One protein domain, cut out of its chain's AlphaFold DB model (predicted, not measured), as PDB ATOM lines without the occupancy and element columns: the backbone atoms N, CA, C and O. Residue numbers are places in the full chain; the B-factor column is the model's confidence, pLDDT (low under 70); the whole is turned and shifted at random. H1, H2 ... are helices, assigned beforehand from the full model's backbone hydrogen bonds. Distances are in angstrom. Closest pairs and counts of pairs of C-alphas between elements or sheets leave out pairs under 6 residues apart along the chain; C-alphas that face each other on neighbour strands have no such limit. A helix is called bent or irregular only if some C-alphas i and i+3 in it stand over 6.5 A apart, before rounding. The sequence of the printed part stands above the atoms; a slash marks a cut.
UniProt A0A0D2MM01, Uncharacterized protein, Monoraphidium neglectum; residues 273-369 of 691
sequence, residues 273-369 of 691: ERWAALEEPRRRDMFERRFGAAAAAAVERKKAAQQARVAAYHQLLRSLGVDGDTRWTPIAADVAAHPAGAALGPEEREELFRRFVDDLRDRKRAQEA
ATOM      1  N   GLU A 273     -32.955 -41.835  -5.998       77.56
ATOM      2  CA  GLU A 273     -33.090 -42.793  -4.893       77.56
ATOM      3  C   GLU A 273     -31.729 -43.147  -4.271       77.56
ATOM      4  O   GLU A 273     -31.616 -43.274  -3.051       77.56
ATOM      5  N   ARG A 274     -30.666 -43.221  -5.083       81.56
ATOM      6  CA  ARG A 274     -29.285 -43.486  -4.643       81.56
ATOM      7  C   ARG A 274     -28.687 -42.296  -3.892       81.56
ATOM      8  O   ARG A 274     -27.855 -42.490  -3.008       81.56
ATOM      9  N   TRP A 275     -29.127 -41.071  -4.199       81.69
ATOM     10  CA  TRP A 275     -28.768 -39.865  -3.447       81.69
ATOM     11  C   TRP A 275     -29.470 -39.835  -2.086       81.69
ATOM     12  O   TRP A 275     -28.834 -39.540  -1.073       81.69
ATOM     13  N   ALA A 276     -30.764 -40.158  -2.036       82.31
ATOM     14  CA  ALA A 276     -31.545 -40.184  -0.798       82.31
ATOM     15  C   ALA A 276     -31.177 -41.357   0.136       82.31
ATOM     16  O   ALA A 276     -31.339 -41.242   1.351       82.31
ATOM     17  N   ALA A 277     -30.655 -42.461  -0.408       83.75
ATOM     18  CA  ALA A 277     -30.285 -43.661   0.349       83.75
ATOM     19  C   ALA A 277     -29.055 -43.494   1.267       83.75
ATOM     20  O   ALA A 277     -28.865 -44.313   2.171       83.75
ATOM     21  N   LEU A 278     -28.220 -42.469   1.054       88.19
ATOM     22  CA  LEU A 278     -27.011 -42.206   1.841       88.19
ATOM     23  C   LEU A 278     -27.126 -40.887   2.624       88.19
ATOM     24  O   LEU A 278     -27.527 -39.857   2.086       88.19
ATOM     25  N   GLU A 279     -26.730 -40.903   3.900       87.12
ATOM     26  CA  GLU A 279     -26.751 -39.716   4.764       87.12
ATOM     27  C   GLU A 279     -25.794 -38.616   4.267       87.12
ATOM     28  O   GLU A 279     -24.679 -38.888   3.820       87.12
ATOM     29  N   GLU A 280     -26.192 -37.349   4.418       85.50
ATOM     30  CA  GLU A 280     -25.430 -36.182   3.955       85.50
ATOM     31  C   GLU A 280     -23.940 -36.142   4.357       85.50
ATOM     32  O   GLU A 280     -23.118 -35.917   3.466       85.50
ATOM     33  N   PRO A 281     -23.530 -36.379   5.623       89.12
ATOM     34  CA  PRO A 281     -22.109 -36.350   5.980       89.12
ATOM     35  C   PRO A 281     -21.294 -37.413   5.235       89.12
ATOM     36  O   PRO A 281     -20.151 -37.160   4.862       89.12
ATOM     37  N   ARG A 282     -21.888 -38.582   4.960       86.69
ATOM     38  CA  ARG A 282     -21.241 -39.642   4.176       86.69
ATOM     39  C   ARG A 282     -21.174 -39.285   2.691       86.69
ATOM     40  O   ARG A 282     -20.146 -39.529   2.069       86.69
ATOM     41  N   ARG A 283     -22.214 -38.651   2.134       88.00
ATOM     42  CA  ARG A 283     -22.192 -38.126   0.753       88.00
ATOM     43  C   ARG A 283     -21.085 -37.090   0.561       88.00
ATOM     44  O   ARG A 283     -20.350 -37.165  -0.421       88.00
ATOM     45  N   ARG A 284     -20.946 -36.153   1.508       86.06
ATOM     46  CA  ARG A 284     -19.890 -35.126   1.496       86.06
ATOM     47  C   ARG A 284     -18.491 -35.740   1.581       86.06
ATOM     48  O   ARG A 284     -17.663 -35.408   0.745       86.06
ATOM     49  N   ASP A 285     -18.248 -36.674   2.503       88.50
ATOM     50  CA  ASP A 285     -16.953 -37.374   2.614       88.50
ATOM     51  C   ASP A 285     -16.604 -38.147   1.329       88.50
ATOM     52  O   ASP A 285     -15.485 -38.047   0.827       88.50
ATOM     53  N   MET A 286     -17.564 -38.860   0.731       86.81
ATOM     54  CA  MET A 286     -17.336 -39.556  -0.542       86.81
ATOM     55  C   MET A 286     -17.049 -38.585  -1.697       86.81
ATOM     56  O   MET A 286     -16.157 -38.844  -2.507       86.81
ATOM     57  N   PHE A 287     -17.755 -37.455  -1.749       85.25
ATOM     58  CA  PHE A 287     -17.501 -36.396  -2.722       85.25
ATOM     59  C   PHE A 287     -16.100 -35.783  -2.540       85.25
ATOM     60  O   PHE A 287     -15.340 -35.682  -3.501       85.25
ATOM     61  N   GLU A 288     -15.711 -35.434  -1.312       83.62
ATOM     62  CA  GLU A 288     -14.393 -34.868  -1.004       83.62
ATOM     63  C   GLU A 288     -13.255 -35.840  -1.328       83.62
ATOM     64  O   GLU A 288     -12.258 -35.439  -1.928       83.62
ATOM     65  N   ARG A 289     -13.408 -37.134  -1.024       85.25
ATOM     66  CA  ARG A 289     -12.413 -38.157  -1.393       85.25
ATOM     67  C   ARG A 289     -12.238 -38.291  -2.900       85.25
ATOM     68  O   ARG A 289     -11.130 -38.558  -3.359       85.25
ATOM     69  N   ARG A 290     -13.315 -38.119  -3.669       82.25
ATOM     70  CA  ARG A 290     -13.300 -38.291  -5.125       82.25
ATOM     71  C   ARG A 290     -12.838 -37.046  -5.880       82.25
ATOM     72  O   ARG A 290     -12.152 -37.185  -6.894       82.25
ATOM     73  N   PHE A 291     -13.223 -35.860  -5.409       79.19
ATOM     74  CA  PHE A 291     -13.056 -34.591  -6.130       79.19
ATOM     75  C   PHE A 291     -12.194 -33.561  -5.398       79.19
ATOM     76  O   PHE A 291     -11.736 -32.612  -6.026       79.19
ATOM     77  N   GLY A 292     -11.924 -33.723  -4.100       72.56
ATOM     78  CA  GLY A 292     -11.186 -32.739  -3.303       72.56
ATOM     79  C   GLY A 292      -9.757 -32.507  -3.799       72.56
ATOM     80  O   GLY A 292      -9.320 -31.363  -3.903       72.56
ATOM     81  N   ALA A 293      -9.049 -33.575  -4.184       73.94
ATOM     82  CA  ALA A 293      -7.703 -33.469  -4.752       73.94
ATOM     83  C   ALA A 293      -7.700 -32.761  -6.119       73.94
ATOM     84  O   ALA A 293      -6.870 -31.885  -6.352       73.94
ATOM     85  N   ALA A 294      -8.657 -33.093  -6.990       73.31
ATOM     86  CA  ALA A 294      -8.820 -32.463  -8.299       73.31
ATOM     87  C   ALA A 294      -9.188 -30.974  -8.172       73.31
ATOM     88  O   ALA A 294      -8.585 -30.119  -8.819       73.31
ATOM     89  N   ALA A 295     -10.114 -30.639  -7.269       72.38
ATOM     90  CA  ALA A 295     -10.505 -29.263  -6.979       72.38
ATOM     91  C   ALA A 295      -9.332 -28.441  -6.416       72.38
ATOM     92  O   ALA A 295      -9.094 -27.315  -6.857       72.38
ATOM     93  N   ALA A 296      -8.554 -29.009  -5.488       73.19
ATOM     94  CA  ALA A 296      -7.344 -28.373  -4.974       73.19
ATOM     95  C   ALA A 296      -6.298 -28.166  -6.084       73.19
ATOM     96  O   ALA A 296      -5.739 -27.077  -6.205       73.19
ATOM     97  N   ALA A 297      -6.083 -29.167  -6.943       75.81
ATOM     98  CA  ALA A 297      -5.169 -29.065  -8.076       75.81
ATOM     99  C   ALA A 297      -5.602 -27.985  -9.083       75.81
ATOM    100  O   ALA A 297      -4.752 -27.244  -9.573       75.81
ATOM    101  N   ALA A 298      -6.901 -27.841  -9.355       76.00
ATOM    102  CA  ALA A 298      -7.428 -26.782 -10.218       76.00
ATOM    103  C   ALA A 298      -7.180 -25.383  -9.626       76.00
ATOM    104  O   ALA A 298      -6.731 -24.473 -10.329       76.00
ATOM    105  N   VAL A 299      -7.394 -25.210  -8.316       80.62
ATOM    106  CA  VAL A 299      -7.074 -23.957  -7.610       80.62
ATOM    107  C   VAL A 299      -5.578 -23.644  -7.691       80.62
ATOM    108  O   VAL A 299      -5.207 -22.509  -7.998       80.62
ATOM    109  N   GLU A 300      -4.710 -24.632  -7.473       82.62
ATOM    110  CA  GLU A 300      -3.260 -24.443  -7.577       82.62
ATOM    111  C   GLU A 300      -2.809 -24.154  -9.014       82.62
ATOM    112  O   GLU A 300      -1.972 -23.278  -9.219       82.62
ATOM    113  N   ARG A 301      -3.410 -24.783 -10.031       82.75
ATOM    114  CA  ARG A 301      -3.159 -24.455 -11.446       82.75
ATOM    115  C   ARG A 301      -3.534 -23.012 -11.768       82.75
ATOM    116  O   ARG A 301      -2.756 -22.326 -12.426       82.75
ATOM    117  N   LYS A 302      -4.673 -22.518 -11.269       84.94
ATOM    118  CA  LYS A 302      -5.066 -21.104 -11.418       84.94
ATOM    119  C   LYS A 302      -4.067 -20.162 -10.760       84.94
ATOM    120  O   LYS A 302      -3.649 -19.188 -11.385       84.94
ATOM    121  N   LYS A 303      -3.647 -20.464  -9.528       87.56
ATOM    122  CA  LYS A 303      -2.607 -19.691  -8.833       87.56
ATOM    123  C   LYS A 303      -1.290 -19.711  -9.606       87.56
ATOM    124  O   LYS A 303      -0.692 -18.658  -9.789       87.56
ATOM    125  N   ALA A 304      -0.866 -20.870 -10.107       92.06
ATOM    126  CA  ALA A 304       0.352 -21.020 -10.896       92.06
ATOM    127  C   ALA A 304       0.276 -20.245 -12.220       92.06
ATOM    128  O   ALA A 304       1.228 -19.558 -12.578       92.06
ATOM    129  N   ALA A 305      -0.864 -20.277 -12.916       90.38
ATOM    130  CA  ALA A 305      -1.090 -19.487 -14.124       90.38
ATOM    131  C   ALA A 305      -1.043 -17.977 -13.830       90.38
ATOM    132  O   ALA A 305      -0.402 -17.221 -14.562       90.38
ATOM    133  N   GLN A 306      -1.648 -17.533 -12.721       89.81
ATOM    134  CA  GLN A 306      -1.573 -16.140 -12.279       89.81
ATOM    135  C   GLN A 306      -0.134 -15.733 -11.923       89.81
ATOM    136  O   GLN A 306       0.330 -14.680 -12.353       89.81
ATOM    137  N   GLN A 307       0.600 -16.571 -11.188       93.00
ATOM    138  CA  GLN A 307       2.005 -16.335 -10.850       93.00
ATOM    139  C   GLN A 307       2.897 -16.310 -12.093       93.00
ATOM    140  O   GLN A 307       3.766 -15.449 -12.187       93.00
ATOM    141  N   ALA A 308       2.663 -17.189 -13.069       93.75
ATOM    142  CA  ALA A 308       3.381 -17.194 -14.339       93.75
ATOM    143  C   ALA A 308       3.125 -15.906 -15.136       93.75
ATOM    144  O   ALA A 308       4.063 -15.331 -15.685       93.75
ATOM    145  N   ARG A 309       1.883 -15.400 -15.136       92.12
ATOM    146  CA  ARG A 309       1.532 -14.111 -15.752       92.12
ATOM    147  C   ARG A 309       2.269 -12.947 -15.087       92.12
ATOM    148  O   ARG A 309       2.882 -12.136 -15.775       92.12
ATOM    149  N   VAL A 310       2.268 -12.897 -13.753       94.94
ATOM    150  CA  VAL A 310       3.006 -11.877 -12.985       94.94
ATOM    151  C   VAL A 310       4.518 -12.007 -13.199       94.94
ATOM    152  O   VAL A 310       5.209 -11.006 -13.363       94.94
ATOM    153  N   ALA A 311       5.051 -13.227 -13.261       94.50
ATOM    154  CA  ALA A 311       6.465 -13.463 -13.526       94.50
ATOM    155  C   ALA A 311       6.864 -12.996 -14.932       94.50
ATOM    156  O   ALA A 311       7.884 -12.326 -15.069       94.50
ATOM    157  N   ALA A 312       6.058 -13.286 -15.957       95.00
ATOM    158  CA  ALA A 312       6.272 -12.790 -17.316       95.00
ATOM    159  C   ALA A 312       6.255 -11.254 -17.366       95.00
ATOM    160  O   ALA A 312       7.110 -10.647 -18.010       95.00
ATOM    161  N   TYR A 313       5.346 -10.620 -16.620       96.00
ATOM    162  CA  TYR A 313       5.322  -9.169 -16.455       96.00
ATOM    163  C   TYR A 313       6.591  -8.633 -15.775       96.00
ATOM    164  O   TYR A 313       7.218  -7.704 -16.272       96.00
ATOM    165  N   HIS A 314       7.046  -9.254 -14.686       96.38
ATOM    166  CA  HIS A 314       8.301  -8.868 -14.035       96.38
ATOM    167  C   HIS A 314       9.525  -9.064 -14.944       96.38
ATOM    168  O   HIS A 314      10.470  -8.284 -14.860       96.38
ATOM    169  N   GLN A 315       9.534 -10.081 -15.814       95.94
ATOM    170  CA  GLN A 315      10.598 -10.247 -16.812       95.94
ATOM    171  C   GLN A 315      10.587  -9.114 -17.841       95.94
ATOM    172  O   GLN A 315      11.650  -8.585 -18.156       95.94
ATOM    173  N   LEU A 316       9.405  -8.690 -18.299       95.88
ATOM    174  CA  LEU A 316       9.268  -7.507 -19.147       95.88
ATOM    175  C   LEU A 316       9.848  -6.266 -18.453       95.88
ATOM    176  O   LEU A 316      10.695  -5.592 -19.034       95.88
ATOM    177  N   LEU A 317       9.473  -6.005 -17.196       96.56
ATOM    178  CA  LEU A 317      10.005  -4.862 -16.442       96.56
ATOM    179  C   LEU A 317      11.540  -4.902 -16.344       96.56
ATOM    180  O   LEU A 317      12.192  -3.874 -16.510       96.56
ATOM    181  N   ARG A 318      12.137  -6.086 -16.156       96.06
ATOM    182  CA  ARG A 318      13.602  -6.241 -16.193       96.06
ATOM    183  C   ARG A 318      14.189  -5.958 -17.572       96.06
ATOM    184  O   ARG A 318      15.216  -5.297 -17.646       96.06
ATOM    185  N   SER A 319      13.559  -6.433 -18.648       96.06
ATOM    186  CA  SER A 319      14.036  -6.166 -20.015       96.06
ATOM    187  C   SER A 319      13.955  -4.687 -20.405       96.06
ATOM    188  O   SER A 319      14.780  -4.226 -21.184       96.06
ATOM    189  N   LEU A 320      13.018  -3.938 -19.813       94.56
ATOM    190  CA  LEU A 320      12.907  -2.485 -19.961       94.56
ATOM    191  C   LEU A 320      13.891  -1.714 -19.062       94.56
ATOM    192  O   LEU A 320      13.930  -0.490 -19.114       94.56
ATOM    193  N   GLY A 321      14.677  -2.409 -18.232       93.44
ATOM    194  CA  GLY A 321      15.672  -1.789 -17.359       93.44
ATOM    195  C   GLY A 321      15.084  -1.082 -16.139       93.44
ATOM    196  O   GLY A 321      15.703  -0.154 -15.629       93.44
ATOM    197  N   VAL A 322      13.906  -1.499 -15.661       95.69
ATOM    198  CA  VAL A 322      13.292  -0.917 -14.460       95.69
ATOM    199  C   VAL A 322      14.167  -1.167 -13.232       95.69
ATOM    200  O   VAL A 322      14.446  -2.312 -12.870       95.69
ATOM    201  N   ASP A 323      14.534  -0.080 -12.562       92.88
ATOM    202  CA  ASP A 323      15.279  -0.057 -11.306       92.88
ATOM    203  C   ASP A 323      14.449   0.539 -10.147       92.88
ATOM    204  O   ASP A 323      13.256   0.819 -10.274       92.88
ATOM    205  N   GLY A 324      15.082   0.718  -8.982       93.00
ATOM    206  CA  GLY A 324      14.443   1.275  -7.785       93.00
ATOM    207  C   GLY A 324      14.008   2.744  -7.902       93.00
ATOM    208  O   GLY A 324      13.255   3.216  -7.047       93.00
ATOM    209  N   ASP A 325      14.452   3.472  -8.925       92.19
ATOM    210  CA  ASP A 325      14.209   4.910  -9.105       92.19
ATOM    211  C   ASP A 325      13.362   5.217 -10.353       92.19
ATOM    212  O   ASP A 325      12.902   6.348 -10.556       92.19
ATOM    213  N   THR A 326      13.092   4.191 -11.157       94.94
ATOM    214  CA  THR A 326      12.285   4.268 -12.369       94.94
ATOM    215  C   THR A 326      10.854   4.710 -12.055       94.94
ATOM    216  O   THR A 326      10.220   4.265 -11.096       94.94
ATOM    217  N   ARG A 327      10.315   5.604 -12.891       94.44
ATOM    218  CA  ARG A 327       8.929   6.089 -12.799       94.44
ATOM    219  C   ARG A 327       8.026   5.322 -13.766       94.44
ATOM    220  O   ARG A 327       8.478   4.900 -14.821       94.44
ATOM    221  N   TRP A 328       6.742   5.203 -13.428       94.25
ATOM    222  CA  TRP A 328       5.749   4.482 -14.236       94.25
ATOM    223  C   TRP A 328       5.443   5.163 -15.580       94.25
ATOM    224  O   TRP A 328       5.408   4.508 -16.616       94.25
ATOM    225  N   THR A 329       5.252   6.487 -15.581       92.88
ATOM    226  CA  THR A 329       4.740   7.241 -16.743       92.88
ATOM    227  C   THR A 329       5.526   7.032 -18.047       92.88
ATOM    228  O   THR A 329       4.877   6.828 -19.068       92.88
ATOM    229  N   PRO A 330       6.876   7.047 -18.060       93.31
ATOM    230  CA  PRO A 330       7.646   6.872 -19.295       93.31
ATOM    231  C   PRO A 330       7.523   5.476 -19.912       93.31
ATOM    232  O   PRO A 330       7.530   5.353 -21.127       93.31
ATOM    233  N   ILE A 331       7.389   4.437 -19.086       93.69
ATOM    234  CA  ILE A 331       7.390   3.036 -19.537       93.69
ATOM    235  C   ILE A 331       5.978   2.475 -19.742       93.69
ATOM    236  O   ILE A 331       5.816   1.392 -20.296       93.69
ATOM    237  N   ALA A 332       4.943   3.181 -19.277       92.94
ATOM    238  CA  ALA A 332       3.567   2.688 -19.277       92.94
ATOM    239  C   ALA A 332       3.064   2.329 -20.688       92.94
ATOM    240  O   ALA A 332       2.334   1.348 -20.844       92.94
ATOM    241  N   ALA A 333       3.472   3.091 -21.709       92.25
ATOM    242  CA  ALA A 333       3.120   2.833 -23.105       92.25
ATOM    243  C   ALA A 333       3.797   1.563 -23.647       92.25
ATOM    244  O   ALA A 333       3.121   0.701 -24.208       92.25
ATOM    245  N   ASP A 334       5.097   1.396 -23.399       91.56
ATOM    246  CA  ASP A 334       5.863   0.220 -23.838       91.56
ATOM    247  C   ASP A 334       5.368  -1.055 -23.149       91.56
ATOM    248  O   ASP A 334       5.193  -2.107 -23.769       91.56
ATOM    249  N   VAL A 335       5.049  -0.943 -21.858       93.38
ATOM    250  CA  VAL A 335       4.434  -2.019 -21.084       93.38
ATOM    251  C   VAL A 335       3.059  -2.382 -21.646       93.38
ATOM    252  O   VAL A 335       2.714  -3.561 -21.702       93.38
ATOM    253  N   ALA A 336       2.264  -1.398 -22.075       92.44
ATOM    254  CA  ALA A 336       0.963  -1.638 -22.690       92.44
ATOM    255  C   ALA A 336       1.045  -2.316 -24.060       92.44
ATOM    256  O   ALA A 336       0.175  -3.125 -24.373       92.44
ATOM    257  N   ALA A 337       2.072  -2.004 -24.849       91.81
ATOM    258  CA  ALA A 337       2.277  -2.583 -26.170       91.81
ATOM    259  C   ALA A 337       2.736  -4.053 -26.116       91.81
ATOM    260  O   ALA A 337       2.472  -4.823 -27.040       91.81
ATOM    261  N   HIS A 338       3.409  -4.470 -25.040       93.00
ATOM    262  CA  HIS A 338       3.938  -5.826 -24.917       93.00
ATOM    263  C   HIS A 338       2.849  -6.851 -24.522       93.00
ATOM    264  O   HIS A 338       2.068  -6.581 -23.606       93.00
ATOM    265  N   PRO A 339       2.831  -8.079 -25.089       90.94
ATOM    266  CA  PRO A 339       1.807  -9.094 -24.795       90.94
ATOM    267  C   PRO A 339       1.667  -9.423 -23.300       90.94
ATOM    268  O   PRO A 339       0.558  -9.611 -22.803       90.94
ATOM    269  N   ALA A 340       2.778  -9.441 -22.557       89.06
ATOM    270  CA  ALA A 340       2.765  -9.687 -21.111       89.06
ATOM    271  C   ALA A 340       2.113  -8.556 -20.289       89.06
ATOM    272  O   ALA A 340       1.605  -8.823 -19.202       89.06
ATOM    273  N   GLY A 341       2.123  -7.311 -20.780       86.44
ATOM    274  CA  GLY A 341       1.435  -6.191 -20.134       86.44
ATOM    275  C   GLY A 341       0.011  -5.999 -20.654       86.44
ATOM    276  O   GLY A 341      -0.882  -5.716 -19.861       86.44
ATOM    277  N   ALA A 342      -0.240  -6.243 -21.943       90.12
ATOM    278  CA  ALA A 342      -1.582  -6.227 -22.530       90.12
ATOM    279  C   ALA A 342      -2.530  -7.265 -21.891       90.12
ATOM    280  O   ALA A 342      -3.732  -7.033 -21.801       90.12
ATOM    281  N   ALA A 343      -1.992  -8.386 -21.393       88.50
ATOM    282  CA  ALA A 343      -2.746  -9.417 -20.672       88.50
ATOM    283  C   ALA A 343      -3.221  -9.003 -19.259       88.50
ATOM    284  O   ALA A 343      -3.912  -9.782 -18.593       88.50
ATOM    285  N   LEU A 344      -2.821  -7.823 -18.774       91.44
ATOM    286  CA  LEU A 344      -3.120  -7.296 -17.442       91.44
ATOM    287  C   LEU A 344      -3.968  -6.020 -17.541       91.44
ATOM    288  O   LEU A 344      -3.802  -5.199 -18.447       91.44
ATOM    289  N   GLY A 345      -4.852  -5.812 -16.562       90.38
ATOM    290  CA  GLY A 345      -5.627  -4.572 -16.467       90.38
ATOM    291  C   GLY A 345      -4.725  -3.334 -16.299       90.38
ATOM    292  O   GLY A 345      -3.599  -3.456 -15.815       90.38
ATOM    293  N   PRO A 346      -5.171  -2.125 -16.692       89.12
ATOM    294  CA  PRO A 346      -4.387  -0.895 -16.514       89.12
ATOM    295  C   PRO A 346      -4.007  -0.635 -15.047       89.12
ATOM    296  O   PRO A 346      -2.857  -0.311 -14.770       89.12
ATOM    297  N   GLU A 347      -4.929  -0.867 -14.109       92.25
ATOM    298  CA  GLU A 347      -4.666  -0.732 -12.668       92.25
ATOM    299  C   GLU A 347      -3.717  -1.822 -12.143       92.25
ATOM    300  O   GLU A 347      -2.796  -1.540 -11.376       92.25
ATOM    301  N   GLU A 348      -3.901  -3.070 -12.596       93.50
ATOM    302  CA  GLU A 348      -3.073  -4.216 -12.194       93.50
ATOM    303  C   GLU A 348      -1.610  -4.020 -12.617       93.50
ATOM    304  O   GLU A 348      -0.695  -4.348 -11.863       93.50
ATOM    305  N   ARG A 349      -1.375  -3.427 -13.793       94.50
ATOM    306  CA  ARG A 349      -0.031  -3.119 -14.293       94.50
ATOM    307  C   ARG A 349       0.724  -2.139 -13.400       94.50
ATOM    308  O   ARG A 349       1.868  -2.416 -13.031       94.50
ATOM    309  N   GLU A 350       0.107  -1.010 -13.059       94.94
ATOM    310  CA  GLU A 350       0.766   0.012 -12.240       94.94
ATOM    311  C   GLU A 350       1.014  -0.494 -10.811       94.94
ATOM    312  O   GLU A 350       2.086  -0.268 -10.250       94.94
ATOM    313  N   GLU A 351       0.069  -1.241 -10.237       96.12
ATOM    314  CA  GLU A 351       0.235  -1.851  -8.917       96.12
ATOM    315  C   GLU A 351       1.378  -2.880  -8.899       96.12
ATOM    316  O   GLU A 351       2.244  -2.831  -8.021       96.12
ATOM    317  N   LEU A 352       1.435  -3.783  -9.887       95.69
ATOM    318  CA  LEU A 352       2.533  -4.748 -10.013       95.69
ATOM    319  C   LEU A 352       3.880  -4.055 -10.247       95.69
ATOM    320  O   LEU A 352       4.893  -4.498  -9.708       95.69
ATOM    321  N   PHE A 353       3.900  -2.951 -10.996       96.69
ATOM    322  CA  PHE A 353       5.100  -2.137 -11.175       96.69
ATOM    323  C   PHE A 353       5.579  -1.522  -9.854       96.69
ATOM    324  O   PHE A 353       6.752  -1.666  -9.513       96.69
ATOM    325  N   ARG A 354       4.691  -0.882  -9.079       96.31
ATOM    326  CA  ARG A 354       5.055  -0.284  -7.781       96.31
ATOM    327  C   ARG A 354       5.624  -1.331  -6.830       96.31
ATOM    328  O   ARG A 354       6.697  -1.119  -6.273       96.31
ATOM    329  N   ARG A 355       4.961  -2.488  -6.724       97.12
ATOM    330  CA  ARG A 355       5.454  -3.621  -5.925       97.12
ATOM    331  C   ARG A 355       6.825  -4.096  -6.388       97.12
ATOM    332  O   ARG A 355       7.690  -4.337  -5.559       97.12
ATOM    333  N   PHE A 356       7.042  -4.199  -7.698       97.06
ATOM    334  CA  PHE A 356       8.331  -4.600  -8.253       97.06
ATOM    335  C   PHE A 356       9.453  -3.606  -7.907       97.06
ATOM    336  O   PHE A 356      10.544  -4.024  -7.522       97.06
ATOM    337  N   VAL A 357       9.192  -2.300  -7.998       97.19
ATOM    338  CA  VAL A 357      10.156  -1.245  -7.636       97.19
ATOM    339  C   VAL A 357      10.464  -1.260  -6.134       97.19
ATOM    340  O   VAL A 357      11.630  -1.155  -5.746       97.19
ATOM    341  N   ASP A 358       9.451  -1.427  -5.284       96.81
ATOM    342  CA  ASP A 358       9.645  -1.523  -3.834       96.81
ATOM    343  C   ASP A 358      10.433  -2.788  -3.450       96.81
ATOM    344  O   ASP A 358      11.394  -2.696  -2.685       96.81
ATOM    345  N   ASP A 359      10.150  -3.929  -4.086       96.62
ATOM    346  CA  ASP A 359      10.937  -5.162  -3.951       96.62
ATOM    347  C   ASP A 359      12.419  -4.946  -4.309       96.62
ATOM    348  O   ASP A 359      13.310  -5.486  -3.647       96.62
ATOM    349  N   LEU A 360      12.720  -4.168  -5.356       96.75
ATOM    350  CA  LEU A 360      14.101  -3.843  -5.731       96.75
ATOM    351  C   LEU A 360      14.793  -2.976  -4.673       96.75
ATOM    352  O   LEU A 360      15.950  -3.235  -4.327       96.75
ATOM    353  N   ARG A 361      14.090  -1.977  -4.125       96.00
ATOM    354  CA  ARG A 361      14.608  -1.126  -3.040       96.00
ATOM    355  C   ARG A 361      14.890  -1.936  -1.781       96.00
ATOM    356  O   ARG A 361      15.936  -1.751  -1.159       96.00
ATOM    357  N   ASP A 362      13.993  -2.848  -1.424       96.44
ATOM    358  CA  ASP A 362      14.142  -3.675  -0.232       96.44
ATOM    359  C   ASP A 362      15.253  -4.716  -0.393       96.44
ATOM    360  O   ASP A 362      16.047  -4.902   0.532       96.44
ATOM    361  N   ARG A 363      15.420  -5.308  -1.585       95.81
ATOM    362  CA  ARG A 363      16.583  -6.165  -1.883       95.81
ATOM    363  C   ARG A 363      17.901  -5.409  -1.761       95.81
ATOM    364  O   ARG A 363      18.832  -5.938  -1.160       95.81
ATOM    365  N   LYS A 364      17.980  -4.176  -2.271       95.00
ATOM    366  CA  LYS A 364      19.183  -3.337  -2.149       95.00
ATOM    367  C   LYS A 364      19.512  -3.038  -0.683       95.00
ATOM    368  O   LYS A 364      20.637  -3.264  -0.249       95.00
ATOM    369  N   ARG A 365      18.516  -2.626   0.109       95.25
ATOM    370  CA  ARG A 365      18.681  -2.390   1.556       95.25
ATOM    371  C   ARG A 365      19.118  -3.649   2.304       95.25
ATOM    372  O   ARG A 365      19.951  -3.563   3.200       95.25
ATOM    373  N   ALA A 366      18.568  -4.810   1.950       96.56
ATOM    374  CA  ALA A 366      18.946  -6.083   2.555       96.56
ATOM    375  C   ALA A 366      20.394  -6.474   2.216       96.56
ATOM    376  O   ALA A 366      21.116  -6.928   3.098       96.56
ATOM    377  N   GLN A 367      20.835  -6.257   0.971       94.31
ATOM    378  CA  GLN A 367      22.226  -6.478   0.559       94.31
ATOM    379  C   GLN A 367      23.196  -5.555   1.305       94.31
ATOM    380  O   GLN A 367      24.191  -6.029   1.846       94.31
ATOM    381  N   GLU A 368      22.884  -4.261   1.398       95.19
ATOM    382  CA  GLU A 368      23.693  -3.290   2.147       95.19
ATOM    383  C   GLU A 368      23.759  -3.641   3.644       95.19
ATOM    384  O   GLU A 368      24.825  -3.578   4.254       95.19
ATOM    385  N   ALA A 369      22.641  -4.069   4.239       96.38
ATOM    386  CA  ALA A 369      22.601  -4.507   5.632       96.38
ATOM    387  C   ALA A 369      23.421  -5.787   5.868       96.38
ATOM    388  O   ALA A 369      24.132  -5.868   6.869       96.38
TER     389      ALA A 369
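What this domain is: This is residues 273 to 369 of the 691 residues of an uncharacterized protein of Monoraphidium neglectum (UniProt A0A0D2MM01). The long helix H2 makes the longest axis; H5 crosses it near its far end, where H3 and H4 complete a small head. The printed part has 97 residues with five named helices, H1 to H5: all helix. It is extended, radius of gyration of the C-alphas 21.9 A, spans 66, 37 and 18 A.

How they stand to each other: H2, residues 280 to 319, by its hydrogen bonds one helix, is bent: C-alphas 290 and 293 are 7.4 A apart, and arms H2a and H2b stand at a steep tilt of 49 degrees. H2b, with residues 310 to 317 alone, touches H5, residues 346 to 369, about perpendicular at 75 degrees, closest C-alphas His 314 and Phe 356, 7.2 A. H2a, H2b and H5 have every O i to N i+4 pair within hydrogen-bond range; H3, residues 328 to 337, irregular with C-alphas 330 and 333 7.2 A apart, has 4 of 6.

Where its parts are: H1, residues 273 to 276, begins at C-alpha (-33.090, -42.793, -4.893); H5 ends at (22.601, -4.507, 5.632).

The domain as a whole: The printed part has no cut; no printed residue is under 70.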